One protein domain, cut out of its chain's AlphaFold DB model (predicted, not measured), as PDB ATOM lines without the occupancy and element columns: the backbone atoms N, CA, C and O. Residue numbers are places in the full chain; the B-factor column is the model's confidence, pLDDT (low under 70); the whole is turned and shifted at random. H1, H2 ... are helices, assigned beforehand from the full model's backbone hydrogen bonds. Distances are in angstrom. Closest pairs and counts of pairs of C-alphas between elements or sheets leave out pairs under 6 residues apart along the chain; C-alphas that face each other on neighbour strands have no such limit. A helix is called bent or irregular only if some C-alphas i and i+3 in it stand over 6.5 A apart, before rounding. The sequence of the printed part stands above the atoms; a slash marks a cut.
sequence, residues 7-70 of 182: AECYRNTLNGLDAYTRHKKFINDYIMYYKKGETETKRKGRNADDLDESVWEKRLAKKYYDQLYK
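Overview. This is residues 7 to 70 of the 182 residues of the protein "Folate-sensitive fragile site protein Fra10Ac1 domain-containing protein" of Rozella allomycis (strain CSF55) (UniProt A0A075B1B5). Two long helices, H2 and H3, cross near their middles as an X, and a short helix, H1, folds back at the first end of H2, making few contacts. Residues 35 to 52, the last turn of H2, the link and the first residues of H3, stick out as a wide loop. The printed part has 64 residues with three named helices in the order H1, H2, H3 and no named strand, and the class is all helix. It is only just loose, close to compact, with a radius of gyration of the C-alphas of 12.9 A and spans of 35 by 27 by 16 A.

Arrangement. H1, residues 7 to 15, is close to but not clearly touching H2, residues 19 to 38; their closest C-alphas, of Leu 14 and Arg 22, are 6.4 A apart. The two run opposite ways at a steep tilt of 53 degrees. H2 touches H3, residues 48 to 70, with residues 26 to 33 alone, meeting residues 57 to 65 of H3. Their closest C-alphas, of Phe 26 and Ala 61, are 5.0 A apart, at a steep tilt of 69 degrees, only just short of about perpendicular, opposite ways. H1 and H3 are close but not clearly touching, the C-alphas of Ala 7 and Glu 53 being closest at 7.8 A. Every O i to N i+4 pair of H1 is within hydrogen-bond range, against 13 of 16 in H2 and 18 of 19 in H3.

Along the chain. H1 begins at C-alpha 7 (-34.110, -1.901, -27.780) and is 12.2 A long. H2 is 29.2 A long, has a kink of 32 degrees near residue 32, and is only just irregular, with C-alphas 35 and 38 at 6.6 A. H3 is 34.4 A long and ends at C-alpha 70 (-21.503, -18.829, -45.066).

Size, cuts and confidence. The two C-alphas farthest apart, of Gly 45 and Lys 70, are 36.4 A apart. The printed part has no cut; the link from H1 to H2 is tight and that from H2 to H3 short, with 9 residues. The mean pLDDT of the printed part is 72.9, and residues 7 to 11 and 36 to 54 are under 70.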
ATOM      1  N   ALA A   7     -34.114  -0.825 -26.785       61.66
ATOM      2  CA  ALA A   7     -34.110  -1.901 -27.780       61.66
ATOM      3  C   ALA A   7     -35.030  -1.621 -28.992       61.66
ATOM      4  O   ALA A   7     -34.638  -1.865 -30.137       61.66
ATOM      5  N   GLU A   8     -36.231  -1.069 -28.782       63.69
ATOM      6  CA  GLU A   8     -37.110  -0.635 -29.882       63.69
ATOM      7  C   GLU A   8     -36.509   0.545 -30.644       63.69
ATOM      8  O   GLU A   8     -36.541   0.561 -31.874       63.69
ATOM      9  N   CYS A   9     -35.908   1.506 -29.941       61.94
ATOM     10  CA  CYS A   9     -35.186   2.605 -30.577       61.94
ATOM     11  C   CYS A   9     -34.016   2.090 -31.420       61.94
ATOM     12  O   CYS A   9     -33.891   2.497 -32.568       61.94
ATOM     13  N   TYR A  10     -33.215   1.146 -30.922       67.69
ATOM     14  CA  TYR A  10     -32.105   0.571 -31.683       67.69
ATOM     15  C   TYR A  10     -32.582  -0.214 -32.907       67.69
ATOM     16  O   TYR A  10     -32.005  -0.067 -33.984       67.69
ATOM     17  N   ARG A  11     -33.650  -1.012 -32.778       68.94
ATOM     18  CA  ARG A  11     -34.254  -1.730 -33.910       68.94
ATOM     19  C   ARG A  11     -34.781  -0.759 -34.971       68.94
ATOM     20  O   ARG A  11     -34.550  -0.975 -36.155       68.94
ATOM     21  N   ASN A  12     -35.417   0.334 -34.554       70.88
ATOM     22  CA  ASN A  12     -35.890   1.381 -35.462       70.88
ATOM     23  C   ASN A  12     -34.729   2.123 -36.134       70.88
ATOM     24  O   ASN A  12     -34.767   2.333 -37.342       70.88
ATOM     25  N   THR A  13     -33.667   2.438 -35.387       75.12
ATOM     26  CA  THR A  13     -32.437   3.011 -35.942       75.12
ATOM     27  C   THR A  13     -31.824   2.071 -36.971       75.12
ATOM     28  O   THR A  13     -31.469   2.517 -38.049       75.12
ATOM     29  N   LEU A  14     -31.737   0.767 -36.691       75.62
ATOM     30  CA  LEU A  14     -31.242  -0.215 -37.657       75.62
ATOM     31  C   LEU A  14     -32.109  -0.303 -38.913       75.62
ATOM     32  O   LEU A  14     -31.568  -0.419 -40.006       75.62
ATOM     33  N   ASN A  15     -33.432  -0.263 -38.772       77.19
ATOM     34  CA  ASN A  15     -34.347  -0.344 -39.909       77.19
ATOM     35  C   ASN A  15     -34.285   0.896 -40.813       77.19
ATOM     36  O   ASN A  15     -34.591   0.782 -41.994       77.19
ATOM     37  N   GLY A  16     -33.876   2.052 -40.280       80.38
ATOM     38  CA  GLY A  16     -33.688   3.284 -41.052       80.38
ATOM     39  C   GLY A  16     -32.329   3.410 -41.750       80.38
ATOM     40  O   GLY A  16     -32.110   4.384 -42.462       80.38
ATOM     41  N   LEU A  17     -31.407   2.466 -41.540       85.44
ATOM     42  CA  LEU A  17     -30.082   2.475 -42.163       85.44
ATOM     43  C   LEU A  17     -30.075   1.677 -43.469       85.44
ATOM     44  O   LEU A  17     -30.693   0.614 -43.562       85.44
ATOM     45  N   ASP A  18     -29.278   2.142 -44.432       89.75
ATOM     46  CA  ASP A  18     -28.977   1.375 -45.641       89.75
ATOM     47  C   ASP A  18     -28.315   0.022 -45.304       89.75
ATOM     48  O   ASP A  18     -27.649  -0.140 -44.274       89.75
ATOM     49  N   ALA A  19     -28.487  -0.966 -46.187       87.81
ATOM     50  CA  ALA A  19     -27.949  -2.310 -46.027       87.81
ATOM     51  C   ALA A  19     -26.438  -2.314 -45.740       87.81
ATOM     52  O   ALA A  19     -26.000  -3.065 -44.862       87.81
ATOM     53  N   TYR A  20     -25.665  -1.456 -46.413       88.81
ATOM     54  CA  TYR A  20     -24.223  -1.336 -46.202       88.81
ATOM     55  C   TYR A  20     -23.892  -0.706 -44.847       88.81
ATOM     56  O   TYR A  20     -23.025  -1.190 -44.113       88.81
ATOM     57  N   THR A  21     -24.621   0.338 -44.451       89.62
ATOM     58  CA  THR A  21     -24.422   0.986 -43.148       89.62
ATOM     59  C   THR A  21     -24.757   0.041 -41.996       89.62
ATOM     60  O   THR A  21     -24.021  -0.018 -41.007       89.62
ATOM     61  N   ARG A  22     -25.822  -0.761 -42.129       89.81
ATOM     62  CA  ARG A  22     -26.150  -1.818 -41.159       89.81
ATOM     63  C   ARG A  22     -25.056  -2.873 -41.086       89.81
ATOM     64  O   ARG A  22     -24.681  -3.264 -39.985       89.81
ATOM     65  N   HIS A  23     -24.541  -3.311 -42.236       90.69
ATOM     66  CA  HIS A  23     -23.448  -4.275 -42.303       90.69
ATOM     67  C   HIS A  23     -22.223  -3.773 -41.529       90.69
ATOM     68  O   HIS A  23     -21.774  -4.444 -40.601       90.69
ATOM     69  N   LYS A  24     -21.761  -2.550 -41.820       90.62
ATOM     70  CA  LYS A  24     -20.645  -1.917 -41.099       90.62
ATOM     71  C   LYS A  24     -20.874  -1.873 -39.596       90.62
ATOM     72  O   LYS A  24     -19.965  -2.183 -38.833       90.62
ATOM     73  N   LYS A  25     -22.082  -1.504 -39.166       89.94
ATOM     74  CA  LYS A  25     -22.425  -1.450 -37.745       89.94
ATOM     75  C   LYS A  25     -22.299  -2.825 -37.085       89.94
ATOM     76  O   LYS A  25     -21.577  -2.949 -36.105       89.94
ATOM     77  N   PHE A  26     -22.923  -3.860 -37.650       89.12
ATOM     78  CA  PHE A  26     -22.858  -5.209 -37.081       89.12
ATOM     79  C   PHE A  26     -21.449  -5.799 -37.081       89.12
ATOM     80  O   PHE A  26     -21.068  -6.452 -36.109       89.12
ATOM     81  N   ILE A  27     -20.672  -5.569 -38.142       89.62
ATOM     82  CA  ILE A  27     -19.277  -6.009 -38.208       89.62
ATOM     83  C   ILE A  27     -18.430  -5.285 -37.158       89.62
ATOM     84  O   ILE A  27     -17.684  -5.937 -36.432       89.62
ATOM     85  N   ASN A  28     -18.575  -3.966 -37.020       88.44
ATOM     86  CA  ASN A  28     -17.847  -3.205 -36.009       88.44
ATOM     87  C   ASN A  28     -18.202  -3.666 -34.593       88.44
ATOM     88  O   ASN A  28     -17.298  -3.899 -33.791       88.44
ATOM     89  N   ASP A  29     -19.491  -3.856 -34.299       88.12
ATOM     90  CA  ASP A  29     -19.951  -4.374 -33.009       88.12
ATOM     91  C   ASP A  29     -19.348  -5.769 -32.749       88.12
ATOM     92  O   ASP A  29     -18.801  -6.026 -31.674       88.12
ATOM     93  N   TYR A  30     -19.346  -6.653 -33.753       88.69
ATOM     94  CA  TYR A  30     -18.724  -7.975 -33.652       88.69
ATOM     95  C   TYR A  30     -17.221  -7.889 -33.344       88.69
ATOM     96  O   TYR A  30     -16.756  -8.512 -32.386       88.69
ATOM     97  N   ILE A  31     -16.463  -7.087 -34.096       87.44
ATOM     98  CA  ILE A  31     -15.019  -6.913 -33.891       87.44
ATOM     99  C   ILE A  31     -14.739  -6.368 -32.487       87.44
ATOM    100  O   ILE A  31     -13.863  -6.877 -31.783       87.44
ATOM    101  N   MET A  32     -15.502  -5.361 -32.057       83.94
ATOM    102  CA  MET A  32     -15.348  -4.729 -30.748       83.94
ATOM    103  C   MET A  32     -15.577  -5.706 -29.596       83.94
ATOM    104  O   MET A  32     -14.850  -5.648 -28.604       83.94
ATOM    105  N   TYR A  33     -16.561  -6.600 -29.710       83.25
ATOM    106  CA  TYR A  33     -16.890  -7.537 -28.638       83.25
ATOM    107  C   TYR A  33     -16.085  -8.837 -28.668       83.25
ATOM    108  O   TYR A  33     -15.798  -9.373 -27.599       83.25
ATOM    109  N   TYR A  34     -15.743  -9.349 -29.852       81.31
ATOM    110  CA  TYR A  34     -15.192 -10.698 -30.011       81.31
ATOM    111  C   TYR A  34     -13.733 -10.728 -30.473       81.31
ATOM    112  O   TYR A  34     -13.027 -11.655 -30.094       81.31
ATOM    113  N   LYS A  35     -13.246  -9.726 -31.222       75.75
ATOM    114  CA  LYS A  35     -11.836  -9.671 -31.661       75.75
ATOM    115  C   LYS A  35     -10.948  -8.789 -30.796       75.75
ATOM    116  O   LYS A  35      -9.811  -9.144 -30.514       75.75
ATOM    117  N   LYS A  36     -11.452  -7.641 -30.341       63.00
ATOM    118  CA  LYS A  36     -10.670  -6.713 -29.505       63.00
ATOM    119  C   LYS A  36     -10.558  -7.165 -28.036       63.00
ATOM    120  O   LYS A  36      -9.822  -6.566 -27.261       63.00
ATOM    121  N   GLY A  37     -11.267  -8.229 -27.653       52.06
ATOM    122  CA  GLY A  37     -11.302  -8.773 -26.292       52.06
ATOM    123  C   GLY A  37     -10.097  -9.628 -25.875       52.06
ATOM    124  O   GLY A  37      -9.991  -9.936 -24.694       52.06
ATOM    125  N   GLU A  38      -9.184  -9.989 -26.785       48.69
ATOM    126  CA  GLU A  38      -7.992 -10.789 -26.435       48.69
ATOM    127  C   GLU A  38      -6.866  -9.976 -25.765       48.69
ATOM    128  O   GLU A  38      -5.968 -10.567 -25.174       48.69
ATOM    129  N   THR A  39      -6.914  -8.636 -25.782       44.31
ATOM    130  CA  THR A  39      -5.841  -7.784 -25.215       44.31
ATOM    131  C   THR A  39      -6.230  -6.941 -23.998       44.31
ATOM    132  O   THR A  39      -5.342  -6.403 -23.343       44.31
ATOM    133  N   GLU A  40      -7.504  -6.866 -23.600       45.06
ATOM    134  CA  GLU A  40      -7.908  -6.080 -22.422       45.06
ATOM    135  C   GLU A  40      -8.813  -6.879 -21.478       45.06
ATOM    136  O   GLU A  40     -10.042  -6.899 -21.576       45.06
ATOM    137  N   THR A  41      -8.177  -7.503 -20.487       48.44
ATOM    138  CA  THR A  41      -8.835  -7.892 -19.240       48.44
ATOM    139  C   THR A  41      -9.402  -6.647 -18.534       48.44
ATOM    140  O   THR A  41      -8.745  -5.617 -18.439       48.44
ATOM    141  N   LYS A  42     -10.612  -6.779 -17.967       49.22
ATOM    142  CA  LYS A  42     -11.290  -5.841 -17.039       49.22
ATOM    143  C   LYS A  42     -11.748  -4.486 -17.616       49.22
ATOM    144  O   LYS A  42     -11.087  -3.467 -17.458       49.22
ATOM    145  N   ARG A  43     -13.022  -4.407 -18.031       47.56
ATOM    146  CA  ARG A  43     -13.822  -3.182 -17.818       47.56
ATOM    147  C   ARG A  43     -14.722  -3.360 -16.594       47.56
ATOM    148  O   ARG A  43     -15.729  -4.058 -16.627       47.56
ATOM    149  N   LYS A  44     -14.267  -2.750 -15.500       44.00
ATOM    150  CA  LYS A  44     -14.906  -2.622 -14.186       44.00
ATOM    151  C   LYS A  44     -16.076  -1.626 -14.294       44.00
ATOM    152  O   LYS A  44     -15.873  -0.537 -14.817       44.00
ATOM    153  N   GLY A  45     -17.251  -1.999 -13.783       47.97
ATOM    154  CA  GLY A  45     -18.373  -1.098 -13.473       47.97
ATOM    155  C   GLY A  45     -19.287  -0.702 -14.641       47.97
ATOM    156  O   GLY A  45     -19.061   0.323 -15.274       47.97
ATOM    157  N   ARG A  46     -20.364  -1.464 -14.875       44.56
ATOM    158  CA  ARG A  46     -21.595  -0.991 -15.544       44.56
ATOM    159  C   ARG A  46     -22.808  -1.607 -14.850       44.56
ATOM    160  O   ARG A  46     -22.702  -2.721 -14.338       44.56
ATOM    161  N   ASN A  47     -23.905  -0.855 -14.784       47.28
ATOM    162  CA  ASN A  47     -25.132  -1.233 -14.080       47.28
ATOM    163  C   ASN A  47     -25.741  -2.521 -14.664       47.28
ATOM    164  O   ASN A  47     -25.487  -2.858 -15.818       47.28
ATOM    165  N   ALA A  48     -26.553  -3.235 -13.879       51.09
ATOM    166  CA  ALA A  48     -27.152  -4.514 -14.281       51.09
ATOM    167  C   ALA A  48     -27.978  -4.432 -15.585       51.09
ATOM    168  O   ALA A  48     -27.904  -5.351 -16.397       51.09
ATOM    169  N   ASP A  49     -28.654  -3.305 -15.839       47.59
ATOM    170  CA  ASP A  49     -29.397  -3.070 -17.089       47.59
ATOM    171  C   ASP A  49     -28.474  -2.865 -18.308       47.59
ATOM    172  O   ASP A  49     -28.747  -3.386 -19.388       47.59
ATOM    173  N   ASP A  50     -27.324  -2.194 -18.148       49.47
ATOM    174  CA  ASP A  50     -26.323  -2.029 -19.221       49.47
ATOM    175  C   ASP A  50     -25.641  -3.363 -19.586       49.47
ATOM    176  O   ASP A  50     -25.104  -3.528 -20.688       49.47
ATOM    177  N   LEU A  51     -25.621  -4.317 -18.647       52.03
ATOM    178  CA  LEU A  51     -25.081  -5.657 -18.859       52.03
ATOM    179  C   LEU A  51     -26.027  -6.511 -19.707       52.03
ATOM    180  O   LEU A  51     -25.548  -7.159 -20.637       52.03
ATOM    181  N   ASP A  52     -27.335  -6.481 -19.443       55.12
ATOM    182  CA  ASP A  52     -28.325  -7.240 -20.221       55.12
ATOM    183  C   ASP A  52     -28.518  -6.643 -21.630       55.12
ATOM    184  O   ASP A  52     -28.570  -7.357 -22.638       55.12
ATOM    185  N   GLU A  53     -28.474  -5.310 -21.741       56.66
ATOM    186  CA  GLU A  53     -28.599  -4.616 -23.024       56.66
ATOM    187  C   GLU A  53     -27.365  -4.845 -23.936       56.66
ATOM    188  O   GLU A  53     -27.478  -5.163 -25.123       56.66
ATOM    189  N   SER A  54     -26.156  -4.846 -23.360       65.44
ATOM    190  CA  SER A  54     -24.935  -5.235 -24.082       65.44
ATOM    191  C   SER A  54     -24.960  -6.699 -24.547       65.44
ATOM    192  O   SER A  54     -24.329  -7.035 -25.553       65.44
ATOM    193  N   VAL A  55     -25.649  -7.589 -23.828       75.75
ATOM    194  CA  VAL A  55     -25.722  -9.016 -24.169       75.75
ATOM    195  C   VAL A  55     -26.562  -9.250 -25.422       75.75
ATOM    196  O   VAL A  55     -26.167 -10.081 -26.248       75.75
ATOM    197  N   TRP A  56     -27.674  -8.532 -25.624       79.19
ATOM    198  CA  TRP A  56     -28.445  -8.706 -26.860       79.19
ATOM    199  C   TRP A  56     -27.727  -8.123 -28.081       79.19
ATOM    200  O   TRP A  56     -27.738  -8.778 -29.122       79.19
ATOM    201  N   GLU A  57     -27.050  -6.972 -27.968       80.81
ATOM    202  CA  GLU A  57     -26.251  -6.384 -29.064       80.81
ATOM    203  C   GLU A  57     -25.145  -7.345 -29.500       80.81
ATOM    204  O   GLU A  57     -25.009  -7.667 -30.684       80.81
ATOM    205  N   LYS A  58     -24.422  -7.901 -28.520       83.31
ATOM    206  CA  LYS A  58     -23.400  -8.936 -28.728       83.31
ATOM    207  C   LYS A  58     -23.956 -10.160 -29.445       83.31
ATOM    208  O   LYS A  58     -23.387 -10.609 -30.440       83.31
ATOM    209  N   ARG A  59     -25.078 -10.703 -28.959       85.69
ATOM    210  CA  ARG A  59     -25.733 -11.878 -29.556       85.69
ATOM    211  C   ARG A  59     -26.195 -11.600 -30.982       85.69
ATOM    212  O   ARG A  59     -26.043 -12.466 -31.841       85.69
ATOM    213  N   LEU A  60     -26.737 -10.412 -31.235       86.38
ATOM    214  CA  LEU A  60     -27.205 -10.006 -32.553       86.38
ATOM    215  C   LEU A  60     -26.040  -9.876 -33.541       86.38
ATOM    216  O   LEU A  60     -26.107 -10.461 -34.620       86.38
ATOM    217  N   ALA A  61     -24.959  -9.196 -33.153       87.19
ATOM    218  CA  ALA A  61     -23.754  -9.059 -33.967       87.19
ATOM    219  C   ALA A  61     -23.105 -10.422 -34.263       87.19
ATOM    220  O   ALA A  61     -22.776 -10.713 -35.411       87.19
ATOM    221  N   LYS A  62     -23.005 -11.303 -33.255       87.12
ATOM    222  CA  LYS A  62     -22.504 -12.674 -33.437       87.12
ATOM    223  C   LYS A  62     -23.368 -13.469 -34.408       87.12
ATOM    224  O   LYS A  62     -22.838 -14.073 -35.330       87.12
ATOM    225  N   LYS A  63     -24.693 -13.452 -34.233       89.19
ATOM    226  CA  LYS A  63     -25.619 -14.154 -35.132       89.19
ATOM    227  C   LYS A  63     -25.516 -13.626 -36.565       89.19
ATOM    228  O   LYS A  63     -25.541 -14.418 -37.501       89.19
ATOM    229  N   TYR A  64     -25.392 -12.310 -36.730       87.31
ATOM    230  CA  TYR A  64     -25.214 -11.683 -38.037       87.31
ATOM    231  C   TYR A  64     -23.915 -12.147 -38.710       87.31
ATOM    232  O   TYR A  64     -23.951 -12.600 -39.853       87.31
ATOM    233  N   TYR A  65     -22.791 -12.107 -37.989       86.69
ATOM    234  CA  TYR A  65     -21.506 -12.596 -38.488       86.69
ATOM    235  C   TYR A  65     -21.565 -14.088 -38.844       86.69
ATOM    236  O   TYR A  65     -21.196 -14.460 -39.957       86.69
ATOM    237  N   ASP A  66     -22.115 -14.916 -37.945       85.88
ATOM    238  CA  ASP A  66     -22.257 -16.367 -38.116       85.88
ATOM    239  C   ASP A  66     -23.146 -16.742 -39.321       85.88
ATOM    240  O   ASP A  66     -22.989 -17.799 -39.929       85.88
ATOM    241  N   GLN A  67     -24.097 -15.892 -39.693       85.00
ATOM    242  CA  GLN A  67     -24.873 -16.097 -40.910       85.00
ATOM    243  C   GLN A  67     -24.068 -15.686 -42.151       85.00
ATOM    244  O   GLN A  67     -24.014 -16.414 -43.143       85.00
ATOM    245  N   LEU A  68     -23.413 -14.525 -42.095       82.50
ATOM    246  CA  LEU A  68     -22.824 -13.881 -43.264       82.50
ATOM    247  C   LEU A  68     -21.592 -14.613 -43.820       82.50
ATOM    248  O   LEU A  68     -21.398 -14.637 -45.041       82.50
ATOM    249  N   TYR A  69     -20.775 -15.232 -42.959       77.56
ATOM    250  CA  TYR A  69     -19.551 -15.925 -43.395       77.56
ATOM    251  C   TYR A  69     -19.824 -17.143 -44.294       77.56
ATOM    252  O   TYR A  69     -18.940 -17.565 -45.037       77.56
ATOM    253  N   LYS A  70     -21.054 -17.680 -44.260       82.56
ATOM    254  CA  LYS A  70     -21.503 -18.829 -45.066       82.56
ATOM    255  C   LYS A  70     -22.532 -18.486 -46.138       82.56
ATOM    256  O   LYS A  70     -22.921 -19.366 -46.899       82.56
TER     257      LYS A  70